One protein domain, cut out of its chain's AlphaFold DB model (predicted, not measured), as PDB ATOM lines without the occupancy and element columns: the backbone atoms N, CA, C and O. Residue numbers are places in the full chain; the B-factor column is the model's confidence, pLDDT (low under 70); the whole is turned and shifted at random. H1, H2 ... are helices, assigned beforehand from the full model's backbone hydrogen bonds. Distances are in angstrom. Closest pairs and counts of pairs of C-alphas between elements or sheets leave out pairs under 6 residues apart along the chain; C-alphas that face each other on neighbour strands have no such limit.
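What this domain is: This is residues 9 to 84 of the 85 residues of an uncharacterized protein of Parcubacteria group bacterium Gr01-1014_46 (UniProt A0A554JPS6). Two long helices, H1 and H2, meet at a corner by their link and open as a V, and two short helices, H3 and H4, sit between its arms, one towards each side of the V. The stretch from residue 60 to 76, with no named element, loops past the open end of the V and leads from H3 to H4. The printed part has 76 residues with four named helices, in the order H1, H2, H3, H4, and no named strand; the class is all helix. The whole is compact, with a radius of gyration of the C-alphas of 11.6 A, and rounded, with spans of 32 by 28 by 22 A.

How they stand to each other: H1, residues 9 to 26, and H2, residues 28 to 45, only just touch, and only at the corner by their link, with 3 pairs of C-alphas within 8 A. Their closest C-alphas, of His 24 and Phe 31, are 5.8 A apart, and they run opposite ways at a steep tilt of 49 degrees. H3, residues 53 to 59, only just touches H1, with 3 pairs of C-alphas within 8 A, the closest those of Lys 17 and Leu 57 at 6.9 A. H1 and H3 run the same way at a shallow tilt of 11 degrees, and H1 touches H3 with residues 13 to 20 alone. H2 and H3 are close but not clearly touching; their closest C-alphas, of Met 35 and Leu 58, are 7.9 A apart. H4, residues 77 to 82, touches H1 along residues 16 to 23 of H1 alone, at a steep tilt of 55 degrees, the closest C-alphas being those of Leu 19 and Leu 81 at 6.3 A. H4 also touches H3 at a steep tilt of 58 degrees, with the C-alphas of Leu 54 and Ile 77 closest at 6.1 A. H2 and H4 are near each other. The helix packing is only just mostly crossed, with 1 of 3 pairs at a shallow tilt. In H1, H2, H3 and H4 every O i to N i+4 pair is within hydrogen-bond range.

Where its parts are: H1 starts at C-alpha 9, (-32.918, 13.326, 11.079), and measures 25.4 A from first to last C-alpha. H2 starts at C-alpha 28, (-7.966, 6.373, 15.999), and measures 25.8 A. H3, residues 53 to 59, measures 10.4 A. H4, residues 77 to 82, measures 8.6 A and ends at C-alpha 82, (-18.909, 9.811, 4.889).

The domain as a whole: The C-alphas of Lys 26 and Thr 67, the two farthest apart, are 31.7 A from each other. The printed part has no cut. The link from H1 to H2 is tight, that from H2 to H3 short, and that from H3 to H4 long, with 17 residues. The mean pLDDT of the printed part is 93.9, and no printed residue is under 70.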
ATOM      1  N   LYS A   9     -34.041  12.771  10.302       83.44
ATOM      2  CA  LYS A   9     -32.918  13.326  11.079       83.44
ATOM      3  C   LYS A   9     -32.437  12.372  12.159       83.44
ATOM      4  O   LYS A   9     -31.235  12.287  12.390       83.44
ATOM      5  N   ASP A  10     -33.349  11.661  12.813       85.81
ATOM      6  CA  ASP A  10     -32.983  10.686  13.840       85.81
ATOM      7  C   ASP A  10     -32.259   9.482  13.237       85.81
ATOM      8  O   ASP A  10     -31.217   9.077  13.754       85.81
ATOM      9  N   VAL A  11     -32.743   8.975  12.100       88.69
ATOM     10  CA  VAL A  11     -32.059   7.914  11.346       88.69
ATOM     11  C   VAL A  11     -30.661   8.369  10.928       88.69
ATOM     12  O   VAL A  11     -29.684   7.671  11.200       88.69
ATOM     13  N   LEU A  12     -30.543   9.573  10.365       90.50
ATOM     14  CA  LEU A  12     -29.254  10.132   9.967       90.50
ATOM     15  C   LEU A  12     -28.301  10.300  11.163       90.50
ATOM     16  O   LEU A  12     -27.125   9.967  11.064       90.50
ATOM     17  N   ARG A  13     -28.779  10.762  12.324       90.62
ATOM     18  CA  ARG A  13     -27.948  10.863  13.540       90.62
ATOM     19  C   ARG A  13     -27.395   9.508  13.964       90.62
ATOM     20  O   ARG A  13     -26.228   9.429  14.348       90.62
ATOM     21  N   VAL A  14     -28.222   8.462  13.931       92.62
ATOM     22  CA  VAL A  14     -27.790   7.101  14.274       92.62
ATOM     23  C   VAL A  14     -26.717   6.636  13.291       92.62
ATOM     24  O   VAL A  14     -25.645   6.222  13.730       92.62
ATOM     25  N   GLU A  15     -26.950   6.806  11.990       94.38
ATOM     26  CA  GLU A  15     -25.990   6.457  10.937       94.38
ATOM     27  C   GLU A  15     -24.645   7.180  11.124       94.38
ATOM     28  O   GLU A  15     -23.583   6.556  11.149       94.38
ATOM     29  N   LEU A  16     -24.672   8.499  11.328       95.31
ATOM     30  CA  LEU A  16     -23.465   9.306  11.511       95.31
ATOM     31  C   LEU A  16     -22.716   8.951  12.797       95.31
ATOM     32  O   LEU A  16     -21.484   8.970  12.831       95.31
ATOM     33  N   LYS A  17     -23.438   8.590  13.862       94.81
ATOM     34  CA  LYS A  17     -22.827   8.114  15.107       94.81
ATOM     35  C   LYS A  17     -22.064   6.809  14.882       94.81
ATOM     36  O   LYS A  17     -20.966   6.650  15.421       94.81
ATOM     37  N   GLU A  18     -22.614   5.898  14.086       95.12
ATOM     38  CA  GLU A  18     -21.934   4.661  13.707       95.12
ATOM     39  C   GLU A  18     -20.727   4.927  12.808       95.12
ATOM     40  O   GLU A  18     -19.655   4.388  13.079       95.12
ATOM     41  N   LEU A  19     -20.859   5.790  11.794       95.25
ATOM     42  CA  LEU A  19     -19.748   6.185  10.919       95.25
ATOM     43  C   LEU A  19     -18.585   6.766  11.721       95.25
ATOM     44  O   LEU A  19     -17.450   6.317  11.580       95.25
ATOM     45  N   ARG A  20     -18.876   7.692  12.640       95.56
ATOM     46  CA  ARG A  20     -17.881   8.250  13.561       95.56
ATOM     47  C   ARG A  20     -17.178   7.155  14.366       95.56
ATOM     48  O   ARG A  20     -15.957   7.182  14.501       95.56
ATOM     49  N   ALA A  21     -17.933   6.206  14.917       94.75
ATOM     50  CA  ALA A  21     -17.363   5.107  15.694       94.75
ATOM     51  C   ALA A  21     -16.489   4.183  14.829       94.75
ATOM     52  O   ALA A  21     -15.403   3.796  15.259       94.75
ATOM     53  N   ARG A  22     -16.920   3.861  13.603       95.31
ATOM     54  CA  ARG A  22     -16.143   3.053  12.651       95.31
ATOM     55  C   ARG A  22     -14.847   3.752  12.246       95.31
ATOM     56  O   ARG A  22     -13.792   3.129  12.331       95.31
ATOM     57  N   ALA A  23     -14.912   5.033  11.882       93.69
ATOM     58  CA  ALA A  23     -13.746   5.831  11.506       93.69
ATOM     59  C   ALA A  23     -12.716   5.894  12.645       93.69
ATOM     60  O   ALA A  23     -11.539   5.606  12.439       93.69
ATOM     61  N   HIS A  24     -13.180   6.159  13.870       92.94
ATOM     62  CA  HIS A  24     -12.337   6.142  15.064       92.94
ATOM     63  C   HIS A  24     -11.703   4.766  15.328       92.94
ATOM     64  O   HIS A  24     -10.536   4.684  15.694       92.94
ATOM     65  N   ASN A  25     -12.444   3.669  15.157       94.94
ATOM     66  CA  ASN A  25     -11.919   2.324  15.413       94.94
ATOM     67  C   ASN A  25     -10.955   1.830  14.322       94.94
ATOM     68  O   ASN A  25     -10.088   1.009  14.612       94.94
ATOM     69  N   LYS A  26     -11.106   2.309  13.083       94.94
ATOM     70  CA  LYS A  26     -10.233   1.977  11.945       94.94
ATOM     71  C   LYS A  26      -8.863   2.644  12.069       94.94
ATOM     72  O   LYS A  26      -7.849   2.000  11.821       94.94
ATOM     73  N   ASP A  27      -8.841   3.920  12.445       94.06
ATOM     74  CA  ASP A  27      -7.629   4.734  12.554       94.06
ATOM     75  C   ASP A  27      -7.834   5.831  13.606       94.06
ATOM     76  O   ASP A  27      -8.173   6.967  13.289       94.06
ATOM     77  N   MET A  28      -7.665   5.475  14.880       93.69
ATOM     78  CA  MET A  28      -7.966   6.373  15.999       93.69
ATOM     79  C   MET A  28      -7.183   7.687  15.929       93.69
ATOM     80  O   MET A  28      -7.773   8.759  16.048       93.69
ATOM     81  N   MET A  29      -5.861   7.602  15.756       94.75
ATOM     82  CA  MET A  29      -4.979   8.772  15.746       94.75
ATOM     83  C   MET A  29      -5.216   9.624  14.501       94.75
ATOM     84  O   MET A  29      -5.461  10.819  14.635       94.75
ATOM     85  N   GLY A  30      -5.227   9.027  13.305       96.31
ATOM     86  CA  GLY A  30      -5.403   9.804  12.082       96.31
ATOM     87  C   GLY A  30      -6.812  10.382  11.950       96.31
ATOM     88  O   GLY A  30      -6.969  11.508  11.483       96.31
ATOM     89  N   PHE A  31      -7.849   9.675  12.414       96.00
ATOM     90  CA  PHE A  31      -9.190  10.252  12.506       96.00
ATOM     91  C   PHE A  31      -9.219  11.442  13.469       96.00
ATOM     92  O   PHE A  31      -9.811  12.468  13.145       96.00
ATOM     93  N   TYR A  32      -8.572  11.327  14.633       95.31
ATOM     94  CA  TYR A  32      -8.515  12.413  15.609       95.31
ATOM     95  C   TYR A  32      -7.802  13.654  15.052       95.31
ATOM     96  O   TYR A  32      -8.323  14.757  15.195       95.31
ATOM     97  N   GLU A  33      -6.674  13.484  14.358       97.25
ATOM     98  CA  GLU A  33      -5.955  14.581  13.694       97.25
ATOM     99  C   GLU A  33      -6.830  15.283  12.644       97.25
ATOM    100  O   GLU A  33      -7.043  16.495  12.729       97.25
ATOM    101  N   ARG A  34      -7.439  14.525  11.720       96.69
ATOM    102  CA  ARG A  34      -8.338  15.078  10.687       96.69
ATOM    103  C   ARG A  34      -9.564  15.762  11.293       96.69
ATOM    104  O   ARG A  34     -10.001  16.806  10.811       96.69
ATOM    105  N   MET A  35     -10.117  15.192  12.363       97.00
ATOM    106  CA  MET A  35     -11.225  15.788  13.107       97.00
ATOM    107  C   MET A  35     -10.816  17.128  13.727       97.00
ATOM    108  O   MET A  35     -11.580  18.082  13.626       97.00
ATOM    109  N   LEU A  36      -9.640  17.225  14.355       97.25
ATOM    110  CA  LEU A  36      -9.165  18.477  14.948       97.25
ATOM    111  C   LEU A  36      -8.953  19.570  13.897       97.25
ATOM    112  O   LEU A  36      -9.366  20.707  14.118       97.25
ATOM    113  N   GLU A  37      -8.369  19.232  12.747       97.31
ATOM    114  CA  GLU A  37      -8.206  20.174  11.634       97.31
ATOM    115  C   GLU A  37      -9.559  20.681  11.117       97.31
ATOM    116  O   GLU A  37      -9.760  21.886  10.936       97.31
ATOM    117  N   PHE A  38     -10.513  19.766  10.927       97.44
ATOM    118  CA  PHE A  38     -11.865  20.101  10.494       97.44
ATOM    119  C   PHE A  38     -12.579  21.004  11.510       97.44
ATOM    120  O   PHE A  38     -13.121  22.048  11.145       97.44
ATOM    121  N   VAL A  39     -12.542  20.634  12.794       96.56
ATOM    122  CA  VAL A  39     -13.151  21.407  13.886       96.56
ATOM    123  C   VAL A  39     -12.531  22.797  13.975       96.56
ATOM    124  O   VAL A  39     -13.276  23.768  14.049       96.56
ATOM    125  N   GLY A  40     -11.203  22.923  13.888       96.88
ATOM    126  CA  GLY A  40     -10.528  24.223  13.918       96.88
ATOM    127  C   GLY A  40     -10.968  25.146  12.777       96.88
ATOM    128  O   GLY A  40     -11.229  26.332  12.997       96.88
ATOM    129  N   ARG A  41     -11.135  24.601  11.563       96.44
ATOM    130  CA  ARG A  41     -11.678  25.353  10.418       96.44
ATOM    131  C   ARG A  41     -13.110  25.820  10.677       96.44
ATOM    132  O   ARG A  41     -13.431  26.983  10.426       96.44
ATOM    133  N   VAL A  42     -13.961  24.929  11.184       96.75
ATOM    134  CA  VAL A  42     -15.367  25.231  11.482       96.75
ATOM    135  C   VAL A  42     -15.488  26.270  12.594       96.75
ATOM    136  O   VAL A  42     -16.207  27.249  12.413       96.75
ATOM    137  N   GLU A  43     -14.765  26.119  13.705       95.94
ATOM    138  CA  GLU A  43     -14.784  27.074  14.822       95.94
ATOM    139  C   GLU A  43     -14.285  28.463  14.385       95.94
ATOM    140  O   GLU A  43     -14.844  29.475  14.804       95.94
ATOM    141  N   SER A  44     -13.300  28.532  13.480       96.62
ATOM    142  CA  SER A  44     -12.824  29.807  12.925       96.62
ATOM    143  C   SER A  44     -13.847  30.502  12.020       96.62
ATOM    144  O   SER A  44     -13.814  31.729  11.907       96.62
ATOM    145  N   LYS A  45     -14.710  29.751  11.326       97.31
ATOM    146  CA  LYS A  45     -15.667  30.288  10.343       97.31
ATOM    147  C   LYS A  45     -17.059  30.524  10.933       97.31
ATOM    148  O   LYS A  45     -17.757  31.440  10.502       97.31
ATOM    149  N   TYR A  46     -17.445  29.716  11.914       95.94
ATOM    150  CA  TYR A  46     -18.752  29.730  12.560       95.94
ATOM    151  C   TYR A  46     -18.574  29.928  14.073       95.94
ATOM    152  O   TYR A  46     -18.478  28.951  14.821       95.94
ATOM    153  N   PRO A  47     -18.575  31.186  14.557       93.81
ATOM    154  CA  PRO A  47     -18.517  31.479  15.992       93.81
ATOM    155  C   PRO A  47     -19.659  30.830  16.792       93.81
ATOM    156  O   PRO A  47     -19.537  30.607  17.992       93.81
ATOM    157  N   ASP A  48     -20.767  30.507  16.123       94.25
ATOM    158  CA  ASP A  48     -21.942  29.831  16.666       94.25
ATOM    159  C   ASP A  48     -21.969  28.318  16.371       94.25
ATOM    160  O   ASP A  48     -23.028  27.694  16.431       94.25
ATOM    161  N   CYS A  49     -20.821  27.696  16.080       94.50
ATOM    162  CA  CYS A  49     -20.689  26.253  15.825       94.50
ATOM    163  C   CYS A  49     -21.347  25.368  16.904       94.50
ATOM    164  O   CYS A  49     -21.890  24.310  16.597       94.50
ATOM    165  N   ARG A  50     -21.392  25.830  18.159       93.56
ATOM    166  CA  ARG A  50     -22.059  25.157  19.291       93.56
ATOM    167  C   ARG A  50     -23.591  25.150  19.199       93.56
ATOM    168  O   ARG A  50     -24.250  24.523  20.015       93.56
ATOM    169  N   SER A  51     -24.190  25.851  18.241       94.81
ATOM    170  CA  SER A  51     -25.627  25.755  17.955       94.81
ATOM    171  C   SER A  51     -25.958  24.655  16.942       94.81
ATOM    172  O   SER A  51     -27.143  24.426  16.688       94.81
ATOM    173  N   TYR A  52     -24.946  23.987  16.374       94.81
ATOM    174  CA  TYR A  52     -25.090  22.923  15.385       94.81
ATOM    175  C   TYR A  52     -25.031  21.555  16.048       94.81
ATOM    176  O   TYR A  52     -24.068  21.195  16.718       94.81
ATOM    177  N   GLU A  53     -26.057  20.755  15.835       94.69
ATOM    178  CA  GLU A  53     -26.181  19.465  16.490       94.69
ATOM    179  C   GLU A  53     -25.130  18.442  16.054       94.69
ATOM    180  O   GLU A  53     -24.536  17.772  16.901       94.69
ATOM    181  N   LEU A  54     -24.852  18.335  14.752       95.81
ATOM    182  CA  LEU A  54     -23.854  17.383  14.267       95.81
ATOM    183  C   LEU A  54     -22.433  17.754  14.697       95.81
ATOM    184  O   LEU A  54     -21.592  16.870  14.845       95.81
ATOM    185  N   PHE A  55     -22.173  19.029  14.998       96.69
ATOM    186  CA  PHE A  55     -20.910  19.439  15.607       96.69
ATOM    187  C   PHE A  55     -20.692  18.726  16.946       96.69
ATOM    188  O   PHE A  55     -19.629  18.157  17.189       96.69
ATOM    189  N   HIS A  56     -21.730  18.683  17.785       95.56
ATOM    190  CA  HIS A  56     -21.697  17.982  19.065       95.56
ATOM    191  C   HIS A  56     -21.515  16.472  18.898       95.56
ATOM    192  O   HIS A  56     -20.726  15.879  19.637       95.56
ATOM    193  N   LEU A  57     -22.170  15.872  17.895       95.75
ATOM    194  CA  LEU A  57     -21.976  14.467  17.531       95.75
ATOM    195  C   LEU A  57     -20.514  14.184  17.165       95.75
ATOM    196  O   LEU A  57     -19.941  13.221  17.676       95.75
ATOM    197  N   LEU A  58     -19.893  15.030  16.334       96.31
ATOM    198  CA  LEU A  58     -18.505  14.856  15.904       96.31
ATOM    199  C   LEU A  58     -17.532  14.925  17.087       96.31
ATOM    200  O   LEU A  58     -16.743  14.000  17.295       96.31
ATOM    201  N   ILE A  59     -17.613  15.976  17.903       94.81
ATOM    202  CA  ILE A  59     -16.667  16.177  19.014       94.81
ATOM    203  C   ILE A  59     -17.008  15.354  20.264       94.81
ATOM    204  O   ILE A  59     -16.275  15.398  21.248       94.81
ATOM    205  N   GLY A  60     -18.116  14.605  20.248       92.62
ATOM    206  CA  GLY A  60     -18.551  13.768  21.367       92.62
ATOM    207  C   GLY A  60     -19.027  14.566  22.583       92.62
ATOM    208  O   GLY A  60     -18.766  14.171  23.716       92.62
ATOM    209  N   SER A  61     -19.709  15.692  22.365       91.00
ATOM    210  CA  SER A  61     -20.271  16.519  23.441       91.00
ATOM    211  C   SER A  61     -21.798  16.482  23.443       91.00
ATOM    212  O   SER A  61     -22.424  16.096  22.458       91.00
ATOM    213  N   THR A  62     -22.410  16.891  24.554       88.56
ATOM    214  CA  THR A  62     -23.870  16.992  24.664       88.56
ATOM    215  C   THR A  62     -24.327  18.385  24.222       88.56
ATOM    216  O   THR A  62     -23.831  19.374  24.770       88.56
ATOM    217  N   PRO A  63     -25.258  18.500  23.261       86.12
ATOM    218  CA  PRO A  63     -25.749  19.794  22.807       86.12
ATOM    219  C   PRO A  63     -26.656  20.449  23.861       86.12
ATOM    220  O   PRO A  63     -27.544  19.807  24.423       86.12
ATOM    221  N   LEU A  64     -26.461  21.747  24.112       80.81
ATOM    222  CA  LEU A  64     -27.320  22.566  24.975       80.81
ATOM    223  C   LEU A  64     -28.272  23.376  24.084       80.81
ATOM    224  O   LEU A  64     -27.962  24.502  23.711       80.81
ATOM    225  N   ASN A  65     -29.419  22.790  23.734       83.56
ATOM    226  CA  ASN A  65     -30.450  23.391  22.869       83.56
ATOM    227  C   ASN A  65     -29.931  23.826  21.480       83.56
ATOM    228  O   ASN A  65     -29.914  25.021  21.168       83.56
ATOM    229  N   PRO A  66     -29.519  22.876  20.623       85.44
ATOM    230  CA  PRO A  66     -29.051  23.206  19.286       85.44
ATOM    231  C   PRO A  66     -30.221  23.744  18.450       85.44
ATOM    232  O   PRO A  66     -31.313  23.177  18.437       85.44
ATOM    233  N   THR A  67     -29.997  24.851  17.746       90.19
ATOM    234  CA  THR A  67     -30.998  25.471  16.855       90.19
ATOM    235  C   THR A  67     -30.760  25.123  15.389       90.19
ATOM    236  O   THR A  67     -31.620  25.369  14.542       90.19
ATOM    237  N   LYS A  68     -29.601  24.531  15.081       93.19
ATOM    238  CA  LYS A  68     -29.160  24.151  13.742       93.19
ATOM    239  C   LYS A  68     -28.744  22.683  13.738       93.19
ATOM    240  O   LYS A  68     -28.310  22.150  14.753       93.19
ATOM    241  N   PHE A  69     -28.890  22.025  12.593       93.88
ATOM    242  CA  PHE A  69     -28.583  20.600  12.467       93.88
ATOM    243  C   PHE A  69     -27.145  20.375  11.976       93.88
ATOM    244  O   PHE A  69     -26.321  19.875  12.737       93.88
ATOM    245  N   ASP A  70     -26.832  20.823  10.757       96.12
ATOM    246  CA  ASP A  70     -25.516  20.683  10.114       96.12
ATOM    247  C   ASP A  70     -25.057  21.997   9.457       96.12
ATOM    248  O   ASP A  70     -25.868  22.905   9.235       96.12
ATOM    249  N   PHE A  71     -23.762  22.110   9.163       95.69
ATOM    250  CA  PHE A  71     -23.191  23.221   8.404       95.69
ATOM    251  C   PHE A  71     -23.396  23.026   6.892       95.69
ATOM    252  O   PHE A  71     -23.499  21.898   6.408       95.69
ATOM    253  N   PRO A  72     -23.453  24.114   6.108       94.25
ATOM    254  CA  PRO A  72     -23.616  24.021   4.662       94.25
ATOM    255  C   PRO A  72     -22.298  23.697   3.937       94.25
ATOM    256  O   PRO A  72     -21.213  24.080   4.370       94.25
ATOM    257  N   GLY A  73     -22.406  23.102   2.747       93.31
ATOM    258  CA  GLY A  73     -21.289  22.993   1.804       93.31
ATOM    259  C   GLY A  73     -20.198  22.026   2.261       93.31
ATOM    260  O   GLY A  73     -20.495  20.877   2.571       93.31
ATOM    261  N   GLU A  74     -18.947  22.482   2.239       94.56
ATOM    262  CA  GLU A  74     -17.745  21.692   2.575       94.56
ATOM    263  C   GLU A  74     -17.469  21.623   4.085       94.56
ATOM    264  O   GLU A  74     -16.557  20.935   4.538       94.56
ATOM    265  N   ASP A  75     -18.267  22.341   4.875       96.69
ATOM    266  CA  ASP A  75     -18.191  22.324   6.334       96.69
ATOM    267  C   ASP A  75     -19.218  21.356   6.950       96.69
ATOM    268  O   ASP A  75     -19.299  21.244   8.171       96.69
ATOM    269  N   SER A  76     -19.991  20.642   6.117       97.12
ATOM    270  CA  SER A  76     -20.960  19.626   6.546       97.12
ATOM    271  C   SER A  76     -20.272  18.468   7.269       97.12
ATOM    272  O   SER A  76     -19.366  17.822   6.735       97.12
ATOM    273  N   ILE A  77     -20.745  18.173   8.479       96.44
ATOM    274  CA  ILE A  77     -20.259  17.053   9.292       96.44
ATOM    275  C   ILE A  77     -20.672  15.725   8.666       96.44
ATOM    276  O   ILE A  77     -19.909  14.760   8.714       96.44
ATOM    277  N   GLU A  78     -21.869  15.671   8.074       96.25
ATOM    278  CA  GLU A  78     -22.319  14.492   7.341       96.25
ATOM    279  C   GLU A  78     -21.322  14.134   6.235       96.25
ATOM    280  O   GLU A  78     -20.839  13.001   6.195       96.25
ATOM    281  N   LYS A  79     -20.974  15.100   5.375       96.12
ATOM    282  CA  LYS A  79     -19.997  14.870   4.303       96.12
ATOM    283  C   LYS A  79     -18.652  14.422   4.855       96.12
ATOM    284  O   LYS A  79     -18.137  13.395   4.424       96.12
ATOM    285  N   PHE A  80     -18.134  15.147   5.850       96.88
ATOM    286  CA  PHE A  80     -16.855  14.827   6.473       96.88
ATOM    287  C   PHE A  80     -16.796  13.372   6.953       96.88
ATOM    288  O   PHE A  80     -15.820  12.683   6.668       96.88
ATOM    289  N   LEU A  81     -17.833  12.894   7.653       95.44
ATOM    290  CA  LEU A  81     -17.879  11.530   8.191       95.44
ATOM    291  C   LEU A  81     -18.020  10.461   7.103       95.44
ATOM    292  O   LEU A  81     -17.421   9.396   7.237       95.44
ATOM    293  N   ARG A  82     -18.773  10.733   6.030       94.56
ATOM    294  CA  ARG A  82     -18.909   9.811   4.889       94.56
ATOM    295  C   ARG A  82     -17.592   9.629   4.126       94.56
ATOM    296  O   ARG A  82     -17.349   8.554   3.599       94.56
ATOM    297  N   GLU A  83     -16.724  10.637   4.118       94.00
ATOM    298  CA  GLU A  83     -15.389  10.569   3.499       94.00
ATOM    299  C   GLU A  83     -14.350   9.794   4.334       94.00
ATOM    300  O   GLU A  83     -13.239   9.565   3.862       94.00
ATOM    301  N   GLN A  84     -14.680   9.398   5.573       85.94
ATOM    302  CA  GLN A  84     -13.778   8.614   6.433       85.94
ATOM    303  C   GLN A  84     -13.983   7.091   6.329       85.94
ATOM    304  O   GLN A  84     -13.243   6.339   6.975       85.94
TER     305      GLN A  84